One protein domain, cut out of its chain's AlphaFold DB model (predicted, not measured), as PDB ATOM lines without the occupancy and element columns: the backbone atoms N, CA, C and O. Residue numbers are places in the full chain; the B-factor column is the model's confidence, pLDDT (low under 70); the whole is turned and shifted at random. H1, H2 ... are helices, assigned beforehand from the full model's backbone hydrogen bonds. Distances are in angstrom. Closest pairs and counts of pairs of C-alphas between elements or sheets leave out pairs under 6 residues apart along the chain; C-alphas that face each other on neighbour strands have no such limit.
ATOM      1  N   ALA A  97     161.378 272.609 115.467       55.84
ATOM      2  CA  ALA A  97     162.187 271.416 115.735       55.84
ATOM      3  C   ALA A  97     162.507 271.247 117.232       55.84
ATOM      4  O   ALA A  97     162.405 270.137 117.757       55.84
ATOM      5  N   ASN A  98     162.831 272.344 117.923       60.38
ATOM      6  CA  ASN A  98     163.089 272.342 119.363       60.38
ATOM      7  C   ASN A  98     161.807 272.035 120.160       60.38
ATOM      8  O   ASN A  98     161.808 271.178 121.041       60.38
ATOM      9  N   ASP A  99     160.682 272.645 119.778       60.06
ATOM     10  CA  ASP A  99     159.382 272.397 120.413       60.06
ATOM     11  C   ASP A  99     158.902 270.948 120.215       60.06
ATOM     12  O   ASP A  99     158.348 270.337 121.133       60.06
ATOM     13  N   ASN A 100     159.158 270.353 119.046       63.53
ATOM     14  CA  ASN A 100     158.855 268.943 118.782       63.53
ATOM     15  C   ASN A 100     159.745 267.988 119.590       63.53
ATOM     16  O   ASN A 100     159.263 266.958 120.069       63.53
ATOM     17  N   GLU A 101     161.022 268.322 119.792       61.75
ATOM     18  CA  GLU A 101     161.929 267.521 120.616       61.75
ATOM     19  C   GLU A 101     161.541 267.567 122.106       61.75
ATOM     20  O   GLU A 101     161.562 266.535 122.788       61.75
ATOM     21  N   ILE A 102     161.124 268.736 122.605       63.62
ATOM     22  CA  ILE A 102     160.610 268.913 123.972       63.62
ATOM     23  C   ILE A 102     159.337 268.080 124.169       63.62
ATOM     24  O   ILE A 102     159.293 267.247 125.077       63.62
ATOM     25  N   LYS A 103     158.354 268.190 123.264       64.31
ATOM     26  CA  LYS A 103     157.113 267.393 123.314       64.31
ATOM     27  C   LYS A 103     157.381 265.886 123.264       64.31
ATOM     28  O   LYS A 103     156.731 265.114 123.967       64.31
ATOM     29  N   GLN A 104     158.360 265.440 122.475       64.81
ATOM     30  CA  GLN A 104     158.716 264.022 122.401       64.81
ATOM     31  C   GLN A 104     159.356 263.511 123.702       64.81
ATOM     32  O   GLN A 104     159.107 262.371 124.105       64.81
ATOM     33  N   LYS A 105     160.178 264.329 124.372       72.81
ATOM     34  CA  LYS A 105     160.754 263.999 125.688       72.81
ATOM     35  C   LYS A 105     159.678 263.947 126.770       72.81
ATOM     36  O   LYS A 105     159.666 263.001 127.555       72.81
ATOM     37  N   GLU A 106     158.750 264.900 126.771       70.62
ATOM     38  CA  GLU A 106     157.610 264.926 127.693       70.62
ATOM     39  C   GLU A 106     156.683 263.725 127.488       70.62
ATOM     40  O   GLU A 106     156.333 263.064 128.462       70.62
ATOM     41  N   TRP A 107     156.376 263.357 126.239       61.41
ATOM     42  CA  TRP A 107     155.589 262.159 125.932       61.41
ATOM     43  C   TRP A 107     156.280 260.870 126.384       61.41
ATOM     44  O   TRP A 107     155.643 259.995 126.964       61.41
ATOM     45  N   LYS A 108     157.594 260.740 126.155       68.38
ATOM     46  CA  LYS A 108     158.366 259.578 126.623       68.38
ATOM     47  C   LYS A 108     158.359 259.470 128.146       68.38
ATOM     48  O   LYS A 108     158.232 258.362 128.661       68.38
ATOM     49  N   LYS A 109     158.485 260.599 128.849       70.94
ATOM     50  CA  LYS A 109     158.401 260.650 130.311       70.94
ATOM     51  C   LYS A 109     156.994 260.285 130.791       70.94
ATOM     52  O   LYS A 109     156.866 259.358 131.571       70.94
ATOM     53  N   PHE A 110     155.953 260.911 130.242       62.81
ATOM     54  CA  PHE A 110     154.558 260.589 130.548       62.81
ATOM     55  C   PHE A 110     154.237 259.112 130.305       62.81
ATOM     56  O   PHE A 110     153.655 258.463 131.159       62.81
ATOM     57  N   ASN A 111     154.653 258.551 129.168       59.03
ATOM     58  CA  ASN A 111     154.416 257.144 128.856       59.03
ATOM     59  C   ASN A 111     155.164 256.207 129.814       59.03
ATOM     60  O   ASN A 111     154.665 255.129 130.122       59.03
ATOM     61  N   ARG A 112     156.353 256.599 130.287       68.88
ATOM     62  CA  ARG A 112     157.082 255.855 131.317       68.88
ATOM     63  C   ARG A 112     156.343 255.916 132.653       68.88
ATOM     64  O   ARG A 112     156.066 254.860 133.207       68.88
ATOM     65  N   ASP A 113     156.007 257.115 133.115       65.94
ATOM     66  CA  ASP A 113     155.330 257.342 134.395       65.94
ATOM     67  C   ASP A 113     153.954 256.640 134.402       65.94
ATOM     68  O   ASP A 113     153.606 255.943 135.349       65.94
ATOM     69  N   PHE A 114     153.222 256.699 133.285       62.34
ATOM     70  CA  PHE A 114     151.958 255.989 133.089       62.34
ATOM     71  C   PHE A 114     152.126 254.465 133.120       62.34
ATOM     72  O   PHE A 114     151.333 253.766 133.744       62.34
ATOM     73  N   GLN A 115     153.154 253.911 132.467       70.19
ATOM     74  CA  GLN A 115     153.417 252.470 132.540       70.19
ATOM     75  C   GLN A 115     153.852 252.022 133.937       70.19
ATOM     76  O   GLN A 115     153.526 250.908 134.349       70.19
ATOM     77  N   GLU A 116     154.575 252.873 134.661       72.12
ATOM     78  CA  GLU A 116     154.977 252.634 136.044       72.12
ATOM     79  C   GLU A 116     153.753 252.605 136.970       72.12
ATOM     80  O   GLU A 116     153.593 251.654 137.734       72.12
ATOM     81  N   GLU A 117     152.821 253.542 136.800       74.00
ATOM     82  CA  GLU A 117     151.552 253.591 137.533       74.00
ATOM     83  C   GLU A 117     150.626 252.410 137.193       74.00
ATOM     84  O   GLU A 117     150.056 251.775 138.080       74.00
ATOM     85  N   VAL A 118     150.524 252.026 135.917       75.94
ATOM     86  CA  VAL A 118     149.772 250.827 135.500       75.94
ATOM     87  C   VAL A 118     150.372 249.560 136.116       75.94
ATOM     88  O   VAL A 118     149.637 248.688 136.584       75.94
ATOM     89  N   ARG A 119     151.704 249.448 136.145       75.25
ATOM     90  CA  ARG A 119     152.395 248.307 136.756       75.25
ATOM     91  C   ARG A 119     152.185 248.267 138.268       75.25
ATOM     92  O   ARG A 119     151.950 247.185 138.805       75.25
ATOM     93  N   TYR A 120     152.265 249.413 138.937       77.12
ATOM     94  CA  TYR A 120     151.996 249.538 140.366       77.12
ATOM     95  C   TYR A 120     150.569 249.091 140.697       77.12
ATOM     96  O   TYR A 120     150.377 248.199 141.519       77.12
ATOM     97  N   ASN A 121     149.582 249.593 139.954       76.00
ATOM     98  CA  ASN A 121     148.183 249.201 140.109       76.00
ATOM     99  C   ASN A 121     147.958 247.698 139.881       76.00
ATOM    100  O   ASN A 121     147.187 247.069 140.603       76.00
ATOM    101  N   ALA A 122     148.649 247.086 138.916       77.31
ATOM    102  CA  ALA A 122     148.567 245.641 138.701       77.31
ATOM    103  C   ALA A 122     149.133 244.839 139.888       77.31
ATOM    104  O   ALA A 122     148.549 243.827 140.281       77.31
ATOM    105  N   LEU A 123     150.244 245.291 140.481       76.88
ATOM    106  CA  LEU A 123     150.819 244.679 141.682       76.88
ATOM    107  C   LEU A 123     149.895 244.833 142.894       76.88
ATOM    108  O   LEU A 123     149.702 243.869 143.631       76.88
ATOM    109  N   LEU A 124     149.286 246.007 143.055       78.81
ATOM    110  CA  LEU A 124     148.312 246.313 144.100       78.81
ATOM    111  C   LEU A 124     147.103 245.360 144.027       78.81
ATOM    112  O   LEU A 124     146.756 244.689 144.999       78.81
ATOM    113  N   GLN A 125     146.512 245.220 142.837       78.31
ATOM    114  CA  GLN A 125     145.395 244.301 142.590       78.31
ATOM    115  C   GLN A 125     145.779 242.843 142.864       78.31
ATOM    116  O   GLN A 125     145.010 242.088 143.465       78.31
ATOM    117  N   TYR A 126     146.988 242.441 142.467       80.44
ATOM    118  CA  TYR A 126     147.478 241.094 142.725       80.44
ATOM    119  C   TYR A 126     147.669 240.827 144.223       80.44
ATOM    120  O   TYR A 126     147.175 239.815 144.728       80.44
ATOM    121  N   ALA A 127     148.295 241.747 144.958       80.19
ATOM    122  CA  ALA A 127     148.466 241.644 146.406       80.19
ATOM    123  C   ALA A 127     147.118 241.532 147.133       80.19
ATOM    124  O   ALA A 127     146.945 240.663 147.989       80.19
ATOM    125  N   MET A 128     146.134 242.340 146.735       81.69
ATOM    126  CA  MET A 128     144.790 242.279 147.304       81.69
ATOM    127  C   MET A 128     144.100 240.943 147.013       81.69
ATOM    128  O   MET A 128     143.495 240.354 147.906       81.69
ATOM    129  N   SER A 129     144.243 240.407 145.797       81.56
ATOM    130  CA  SER A 129     143.685 239.092 145.452       81.56
ATOM    131  C   SER A 129     144.258 237.968 146.327       81.56
ATOM    132  O   SER A 129     143.527 237.081 146.774       81.56
ATOM    133  N   LEU A 130     145.556 238.039 146.642       82.94
ATOM    134  CA  LEU A 130     146.224 237.095 147.531       82.94
ATOM    135  C   LEU A 130     145.741 237.236 148.979       82.94
ATOM    136  O   LEU A 130     145.457 236.224 149.623       82.94
ATOM    137  N   LEU A 131     145.608 238.466 149.485       81.88
ATOM    138  CA  LEU A 131     145.068 238.737 150.822       81.88
ATOM    139  C   LEU A 131     143.651 238.189 150.979       81.88
ATOM    140  O   LEU A 131     143.364 237.461 151.927       81.88
ATOM    141  N   VAL A 132     142.785 238.488 150.015       83.44
ATOM    142  CA  VAL A 132     141.389 238.049 149.997       83.44
ATOM    143  C   VAL A 132     141.300 236.522 149.968       83.44
ATOM    144  O   VAL A 132     140.548 235.937 150.747       83.44
ATOM    145  N   LYS A 133     142.142 235.854 149.168       83.19
ATOM    146  CA  LYS A 133     142.243 234.389 149.172       83.19
ATOM    147  C   LYS A 133     142.655 233.842 150.544       83.19
ATOM    148  O   LYS A 133     142.034 232.904 151.036       83.19
ATOM    149  N   ARG A 134     143.665 234.430 151.194       82.12
ATOM    150  CA  ARG A 134     144.103 233.994 152.532       82.12
ATOM    151  C   ARG A 134     143.058 234.219 153.609       82.12
ATOM    152  O   ARG A 134     142.911 233.381 154.494       82.12
ATOM    153  N   TRP A 135     142.336 235.331 153.559       84.62
ATOM    154  CA  TRP A 135     141.230 235.570 154.479       84.62
ATOM    155  C   TRP A 135     140.096 234.578 154.260       84.62
ATOM    156  O   TRP A 135     139.562 234.070 155.241       84.62
ATOM    157  N   ALA A 136     139.782 234.238 153.010       85.38
ATOM    158  CA  ALA A 136     138.801 233.205 152.702       85.38
ATOM    159  C   ALA A 136     139.215 231.835 153.265       85.38
ATOM    160  O   ALA A 136     138.391 231.156 153.875       85.38
ATOM    161  N   GLU A 137     140.492 231.458 153.134       84.19
ATOM    162  CA  GLU A 137     141.050 230.243 153.747       84.19
ATOM    163  C   GLU A 137     140.932 230.282 155.279       84.19
ATOM    164  O   GLU A 137     140.418 229.345 155.888       84.19
ATOM    165  N   TYR A 138     141.354 231.384 155.907       83.94
ATOM    166  CA  TYR A 138     141.312 231.553 157.362       83.94
ATOM    167  C   TYR A 138     139.885 231.503 157.924       83.94
ATOM    168  O   TYR A 138     139.640 230.879 158.955       83.94
ATOM    169  N   LEU A 139     138.933 232.133 157.235       86.94
ATOM    170  CA  LEU A 139     137.524 232.180 157.628       86.94
ATOM    171  C   LEU A 139     136.725 230.960 157.152       86.94
ATOM    172  O   LEU A 139     135.529 230.881 157.427       86.94
ATOM    173  N   SER A 140     137.367 230.007 156.464       88.62
ATOM    174  CA  SER A 140     136.719 228.816 155.898       88.62
ATOM    175  C   SER A 140     135.517 229.155 155.006       88.62
ATOM    176  O   SER A 140     134.477 228.498 155.067       88.62
ATOM    177  N   PHE A 141     135.648 230.203 154.191       86.75
ATOM    178  CA  PHE A 141     134.587 230.630 153.285       86.75
ATOM    179  C   PHE A 141     134.289 229.562 152.237       86.75
ATOM    180  O   PHE A 141     135.191 228.995 151.618       86.75
ATOM    181  N   THR A 142     132.999 229.326 151.990       89.06
ATOM    182  CA  THR A 142     132.586 228.506 150.851       89.06
ATOM    183  C   THR A 142     132.769 229.285 149.544       89.06
ATOM    184  O   THR A 142     132.745 230.522 149.545       89.06
ATOM    185  N   PRO A 143     132.886 228.593 148.396       83.19
ATOM    186  CA  PRO A 143     132.924 229.255 147.095       83.19
ATOM    187  C   PRO A 143     131.737 230.201 146.855       83.19
ATOM    188  O   PRO A 143     131.917 231.258 146.253       83.19
ATOM    189  N   GLU A 144     130.533 229.889 147.361       86.06
ATOM    190  CA  GLU A 144     129.387 230.799 147.223       86.06
ATOM    191  C   GLU A 144     129.518 232.066 148.078       86.06
ATOM    192  O   GLU A 144     129.076 233.137 147.661       86.06
ATOM    193  N   GLN A 145     130.106 231.963 149.273       84.88
ATOM    194  CA  GLN A 145     130.356 233.118 150.141       84.88
ATOM    195  C   GLN A 145     131.430 234.026 149.546       84.88
ATOM    196  O   GLN A 145     131.270 235.246 149.549       84.88
ATOM    197  N   MET A 146     132.468 233.428 148.961       83.00
ATOM    198  CA  MET A 146     133.512 234.150 148.244       83.00
ATOM    199  C   MET A 146     132.945 234.920 147.047       83.00
ATOM    200  O   MET A 146     133.178 236.117 146.912       83.00
ATOM    201  N   TYR A 147     132.115 234.266 146.230       82.25
ATOM    202  CA  TYR A 147     131.472 234.907 145.084       82.25
ATOM    203  C   TYR A 147     130.584 236.091 145.494       82.25
ATOM    204  O   TYR A 147     130.594 237.134 144.842       82.25
ATOM    205  N   LYS A 148     129.834 235.969 146.599       84.06
ATOM    206  CA  LYS A 148     129.039 237.086 147.138       84.06
ATOM    207  C   LYS A 148     129.920 238.242 147.607       84.06
ATOM    208  O   LYS A 148     129.626 239.388 147.283       84.06
ATOM    209  N   PHE A 149     131.011 237.941 148.308       81.88
ATOM    210  CA  PHE A 149     131.968 238.946 148.766       81.88
ATOM    211  C   PHE A 149     132.602 239.715 147.596       81.88
ATOM    212  O   PHE A 149     132.676 240.944 147.631       81.88
ATOM    213  N   GLU A 150     133.010 239.010 146.540       77.31
ATOM    214  CA  GLU A 150     133.547 239.615 145.317       77.31
ATOM    215  C   GLU A 150     132.491 240.436 144.565       77.31
ATOM    216  O   GLU A 150     132.801 241.503 144.043       77.31
ATOM    217  N   LEU A 151     131.228 240.001 144.539       80.25
ATOM    218  CA  LEU A 151     130.146 240.758 143.906       80.25
ATOM    219  C   LEU A 151     129.853 242.077 144.644       80.25
ATOM    220  O   LEU A 151     129.578 243.096 144.007       80.25
ATOM    221  N   GLU A 152     129.923 242.061 145.976       79.81
ATOM    222  CA  GLU A 152     129.672 243.225 146.836       79.81
ATOM    223  C   GLU A 152     130.851 244.211 146.875       79.81
ATOM    224  O   GLU A 152     130.639 245.421 146.996       79.81
ATOM    225  N   ASN A 153     132.090 243.718 146.752       72.31
ATOM    226  CA  ASN A 153     133.300 244.530 146.938       72.31
ATOM    227  C   ASN A 153     134.170 244.696 145.684       72.31
ATOM    228  O   ASN A 153     134.990 245.608 145.644       72.31
ATOM    229  N   GLY A 154     133.957 243.917 144.622       63.47
ATOM    230  CA  GLY A 154     134.780 243.914 143.403       63.47
ATOM    231  C   GLY A 154     134.732 245.198 142.568       63.47
ATOM    232  O   GLY A 154     135.457 245.318 141.587       63.47
ATOM    233  N   ARG A 155     133.893 246.175 142.942       62.38
ATOM    234  CA  ARG A 155     133.854 247.514 142.322       62.38
ATOM    235  C   ARG A 155     134.564 248.599 143.133       62.38
ATOM    236  O   ARG A 155     134.592 249.740 142.684       62.38
ATOM    237  N   LYS A 156     135.093 248.287 144.318       61.56
ATOM    238  CA  LYS A 156     135.727 249.272 145.203       61.56
ATOM    239  C   LYS A 156     137.239 249.261 144.984       61.56
ATOM    240  O   LYS A 156     137.962 248.640 145.751       61.56
ATOM    241  N   SER A 157     137.703 249.940 143.932       58.91
ATOM    242  CA  SER A 157     139.135 250.228 143.725       58.91
ATOM    243  C   SER A 157     139.760 250.900 144.945       58.91
ATOM    244  O   SER A 157     140.879 250.575 145.322       58.91
ATOM    245  N   ASP A 158     138.987 251.768 145.591       62.44
ATOM    246  CA  ASP A 158     139.436 252.625 146.686       62.44
ATOM    247  C   ASP A 158     139.745 251.807 147.955       62.44
ATOM    248  O   ASP A 158     140.613 252.168 148.740       62.44
ATOM    249  N   LEU A 159     139.095 250.645 148.117       64.06
ATOM    250  CA  LEU A 159     139.351 249.729 149.233       64.06
ATOM    251  C   LEU A 159     140.705 249.015 149.088       64.06
ATOM    252  O   LEU A 159     141.333 248.676 150.085       64.06
ATOM    253  N   THR A 160     141.148 248.766 147.853       68.62
ATOM    254  CA  THR A 160     142.419 248.086 147.565       68.62
ATOM    255  C   THR A 160     143.606 248.967 147.953       68.62
ATOM    256  O   THR A 160     144.569 248.464 148.525       68.62
ATOM    257  N   GLU A 161     143.525 250.266 147.664       67.50
ATOM    258  CA  GLU A 161     144.570 251.241 147.988       67.50
ATOM    259  C   GLU A 161     144.648 251.474 149.502       67.50
ATOM    260  O   GLU A 161     145.696 251.235 150.088       67.50
ATOM    261  N   GLU A 162     143.525 251.761 150.167       70.44
ATOM    262  CA  GLU A 162     143.485 252.019 151.617       70.44
ATOM    263  C   GLU A 162     143.963 250.818 152.458       70.44
ATOM    264  O   GLU A 162     144.732 250.965 153.410       70.44
ATOM    265  N   VAL A 163     143.542 249.594 152.106       69.75
ATOM    266  CA  VAL A 163     143.959 248.379 152.830       69.75
ATOM    267  C   VAL A 163     145.455 248.123 152.675       69.75
ATOM    268  O   VAL A 163     146.091 247.667 153.628       69.75
ATOM    269  N   LEU A 164     146.021 248.395 151.498       69.38
ATOM    270  CA  LEU A 164     147.447 248.194 151.261       69.38
ATOM    271  C   LEU A 164     148.286 249.330 151.845       69.38
ATOM    272  O   LEU A 164     149.298 249.017 152.460       69.38
ATOM    273  N   GLU A 165     147.839 250.584 151.796       69.88
ATOM    274  CA  GLU A 165     148.482 251.706 152.497       69.88
ATOM    275  C   GLU A 165     148.605 251.432 154.007       69.88
ATOM    276  O   GLU A 165     149.681 251.585 154.585       69.88
ATOM    277  N   MET A 166     147.553 250.900 154.649       65.00
ATOM    278  CA  MET A 166     147.620 250.474 156.058       65.00
ATOM    279  C   MET A 166     148.633 249.344 156.319       65.00
ATOM    280  O   MET A 166     149.094 249.163 157.451       65.00
ATOM    281  N   LEU A 167     148.958 248.536 155.306       65.06
ATOM    282  CA  LEU A 167     149.954 247.464 155.398       65.06
ATOM    283  C   LEU A 167     151.374 247.951 155.065       65.06
ATOM    284  O   LEU A 167     152.336 247.377 155.587       65.06
ATOM    285  N   GLU A 168     151.502 248.999 154.245       64.81
ATOM    286  CA  GLU A 168     152.767 249.663 153.905       64.81
ATOM    287  C   GLU A 168     153.345 250.487 155.068       64.81
ATOM    288  O   GLU A 168     154.563 250.657 155.135       64.81
ATOM    289  N   ASP A 169     152.517 250.877 156.048       60.09
ATOM    290  CA  ASP A 169     152.839 251.677 157.251       60.09
ATOM    291  C   ASP A 169     153.923 251.061 158.187       60.09
ATOM    292  O   ASP A 169     154.193 251.536 159.290       60.09
ATOM    293  N   LYS A 170     154.569 249.964 157.768       56.09
ATOM    294  CA  LYS A 170     155.652 249.250 158.470       56.09
ATOM    295  C   LYS A 170     156.916 249.066 157.616       56.09
ATOM    296  O   LYS A 170     157.526 247.997 157.699       56.09
ATOM    297  N   ASP A 171     157.279 250.047 156.786       59.16
ATOM    298  CA  ASP A 171     158.432 249.995 155.861       59.16
ATOM    299  C   ASP A 171     158.404 248.783 154.908       59.16
ATOM    300  O   ASP A 171     159.444 248.280 154.472       59.16
ATOM    301  N   ARG A 172     157.209 248.264 154.604       64.69
ATOM    302  CA  ARG A 172     157.042 247.107 153.722       64.69
ATOM    303  C   ARG A 172     156.491 247.550 152.391       64.69
ATOM    304  O   ARG A 172     155.392 248.075 152.316       64.69
ATOM    305  N   HIS A 173     157.229 247.249 151.337       70.06
ATOM    306  CA  HIS A 173     156.751 247.449 149.979       70.06
ATOM    307  C   HIS A 173     155.753 246.350 149.579       70.06
ATOM    308  O   HIS A 173     155.896 245.198 149.998       70.06
ATOM    309  N   ILE A 174     154.809 246.658 148.679       69.12
ATOM    310  CA  ILE A 174     153.826 245.695 148.131       69.12
ATOM    311  C   ILE A 174     154.451 244.365 147.681       69.12
ATOM    312  O   ILE A 174     153.875 243.302 147.914       69.12
ATOM    313  N   TRP A 175     155.644 244.375 147.076       70.62
ATOM    314  CA  TRP A 175     156.306 243.138 146.641       70.62
ATOM    315  C   TRP A 175     156.698 242.220 147.814       70.62
ATOM    316  O   TRP A 175     156.558 241.006 147.700       70.62
ATOM    317  N   GLN A 176     157.082 242.780 148.964       69.88
ATOM    318  CA  GLN A 176     157.389 242.011 150.180       69.88
ATOM    319  C   GLN A 176     156.121 241.425 150.806       69.88
ATOM    320  O   GLN A 176     156.146 240.336 151.383       69.88
ATOM    321  N   ILE A 177     154.996 242.140 150.690       72.81
ATOM    322  CA  ILE A 177     153.678 241.651 151.111       72.81
ATOM    323  C   ILE A 177     153.287 240.439 150.256       72.81
ATOM    324  O   ILE A 177     152.891 239.409 150.802       72.81
ATOM    325  N   ILE A 178     153.466 240.530 148.935       77.00
ATOM    326  CA  ILE A 178     153.217 239.426 147.998       77.00
ATOM    327  C   ILE A 178     154.073 238.201 148.344       77.00
ATOM    328  O   ILE A 178     153.523 237.108 148.455       77.00
ATOM    329  N   GLU A 179     155.383 238.368 148.555       77.19
ATOM    330  CA  GLU A 179     156.281 237.264 148.934       77.19
ATOM    331  C   GLU A 179     155.837 236.598 150.244       77.19
ATOM    332  O   GLU A 179     155.623 235.388 150.289       77.19
ATOM    333  N   THR A 180     155.574 237.396 151.283       75.25
ATOM    334  CA  THR A 180     155.156 236.890 152.604       75.25
ATOM    335  C   THR A 180     153.861 236.075 152.534       75.25
ATOM    336  O   THR A 180     153.685 235.097 153.265       75.25
ATOM    337  N   ILE A 181     152.920 236.486 151.680       74.69
ATOM    338  CA  ILE A 181     151.649 235.781 151.497       74.69
ATOM    339  C   ILE A 181     151.818 234.552 150.596       74.69
ATOM    340  O   ILE A 181     151.122 233.555 150.799       74.69
ATOM    341  N   GLY A 182     152.705 234.619 149.603       67.12
ATOM    342  CA  GLY A 182     152.935 233.568 148.612       67.12
ATOM    343  C   GLY A 182     153.728 232.362 149.125       67.12
ATOM    344  O   GLY A 182     153.539 231.270 148.604       67.12
ATOM    345  N   GLU A 183     154.568 232.527 150.150       65.94
ATOM    346  CA  GLU A 183     155.459 231.470 150.669       65.94
ATOM    347  C   GLU A 183     154.794 230.415 151.583       65.94
ATOM    348  O   GLU A 183     155.458 229.466 152.001       65.94
ATOM    349  N   LYS A 184     153.500 230.546 151.908       54.47
ATOM    350  CA  LYS A 184     152.760 229.600 152.775       54.47
ATOM    351  C   LYS A 184     151.913 228.584 152.012       54.47
ATOM    352  O   LYS A 184     151.650 227.514 152.591       54.47
TER     353      LYS A 184
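What this domain is: This is residues 97 to 184 of the 184 residues of an uncharacterized protein of Mytilus coruscus (UniProt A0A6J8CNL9). One long helix, H1, has residues 97 to 119 sticking out as a free arm that makes the length, while three short helices wrap round its later part: H2 folds back near its end, H3 crosses it and H4 lies beside it. The 88 printed residues, all helix in class, are only just extended, close to loose, with a radius of gyration of the C-alphas of 18.2 A and spans of 64 by 29 by 20 A.

How they stand to each other: H1, residues 97 to 138, touches H4, residues 174 to 182, with residues 123 to 134 alone, at a shallow tilt of 29 degrees, the same way; their closest C-alphas, Ala 127 and Ile 178, are 5.5 A apart. H1 touches H3, residues 157 to 168, with residues 124 to 128 alone, about perpendicular at 80 degrees; closest are C-alphas Met 128 and Thr 160, 6.3 A. H2, residues 143 to 153, is close to H1 but not clearly touching: closest C-alphas Ala 136 and Met 146, 7.0 A. O i to N i+4 pairs are within hydrogen-bond range throughout H1, H2 and H4, and 7 of 8 in H3.

Where its parts are: H1 runs 61.3 A from C-alpha 97 at (162.187, 271.416, 115.735); H2 measures 15.3 A, H3 17.0 A and H4 12.2 A, ending at C-alpha 182, (152.935, 233.568, 148.612).

The domain as a whole: The printed part has no cut, and its three links are tight. pLDDT is under 70 in 38 residues, among them 163 to 172.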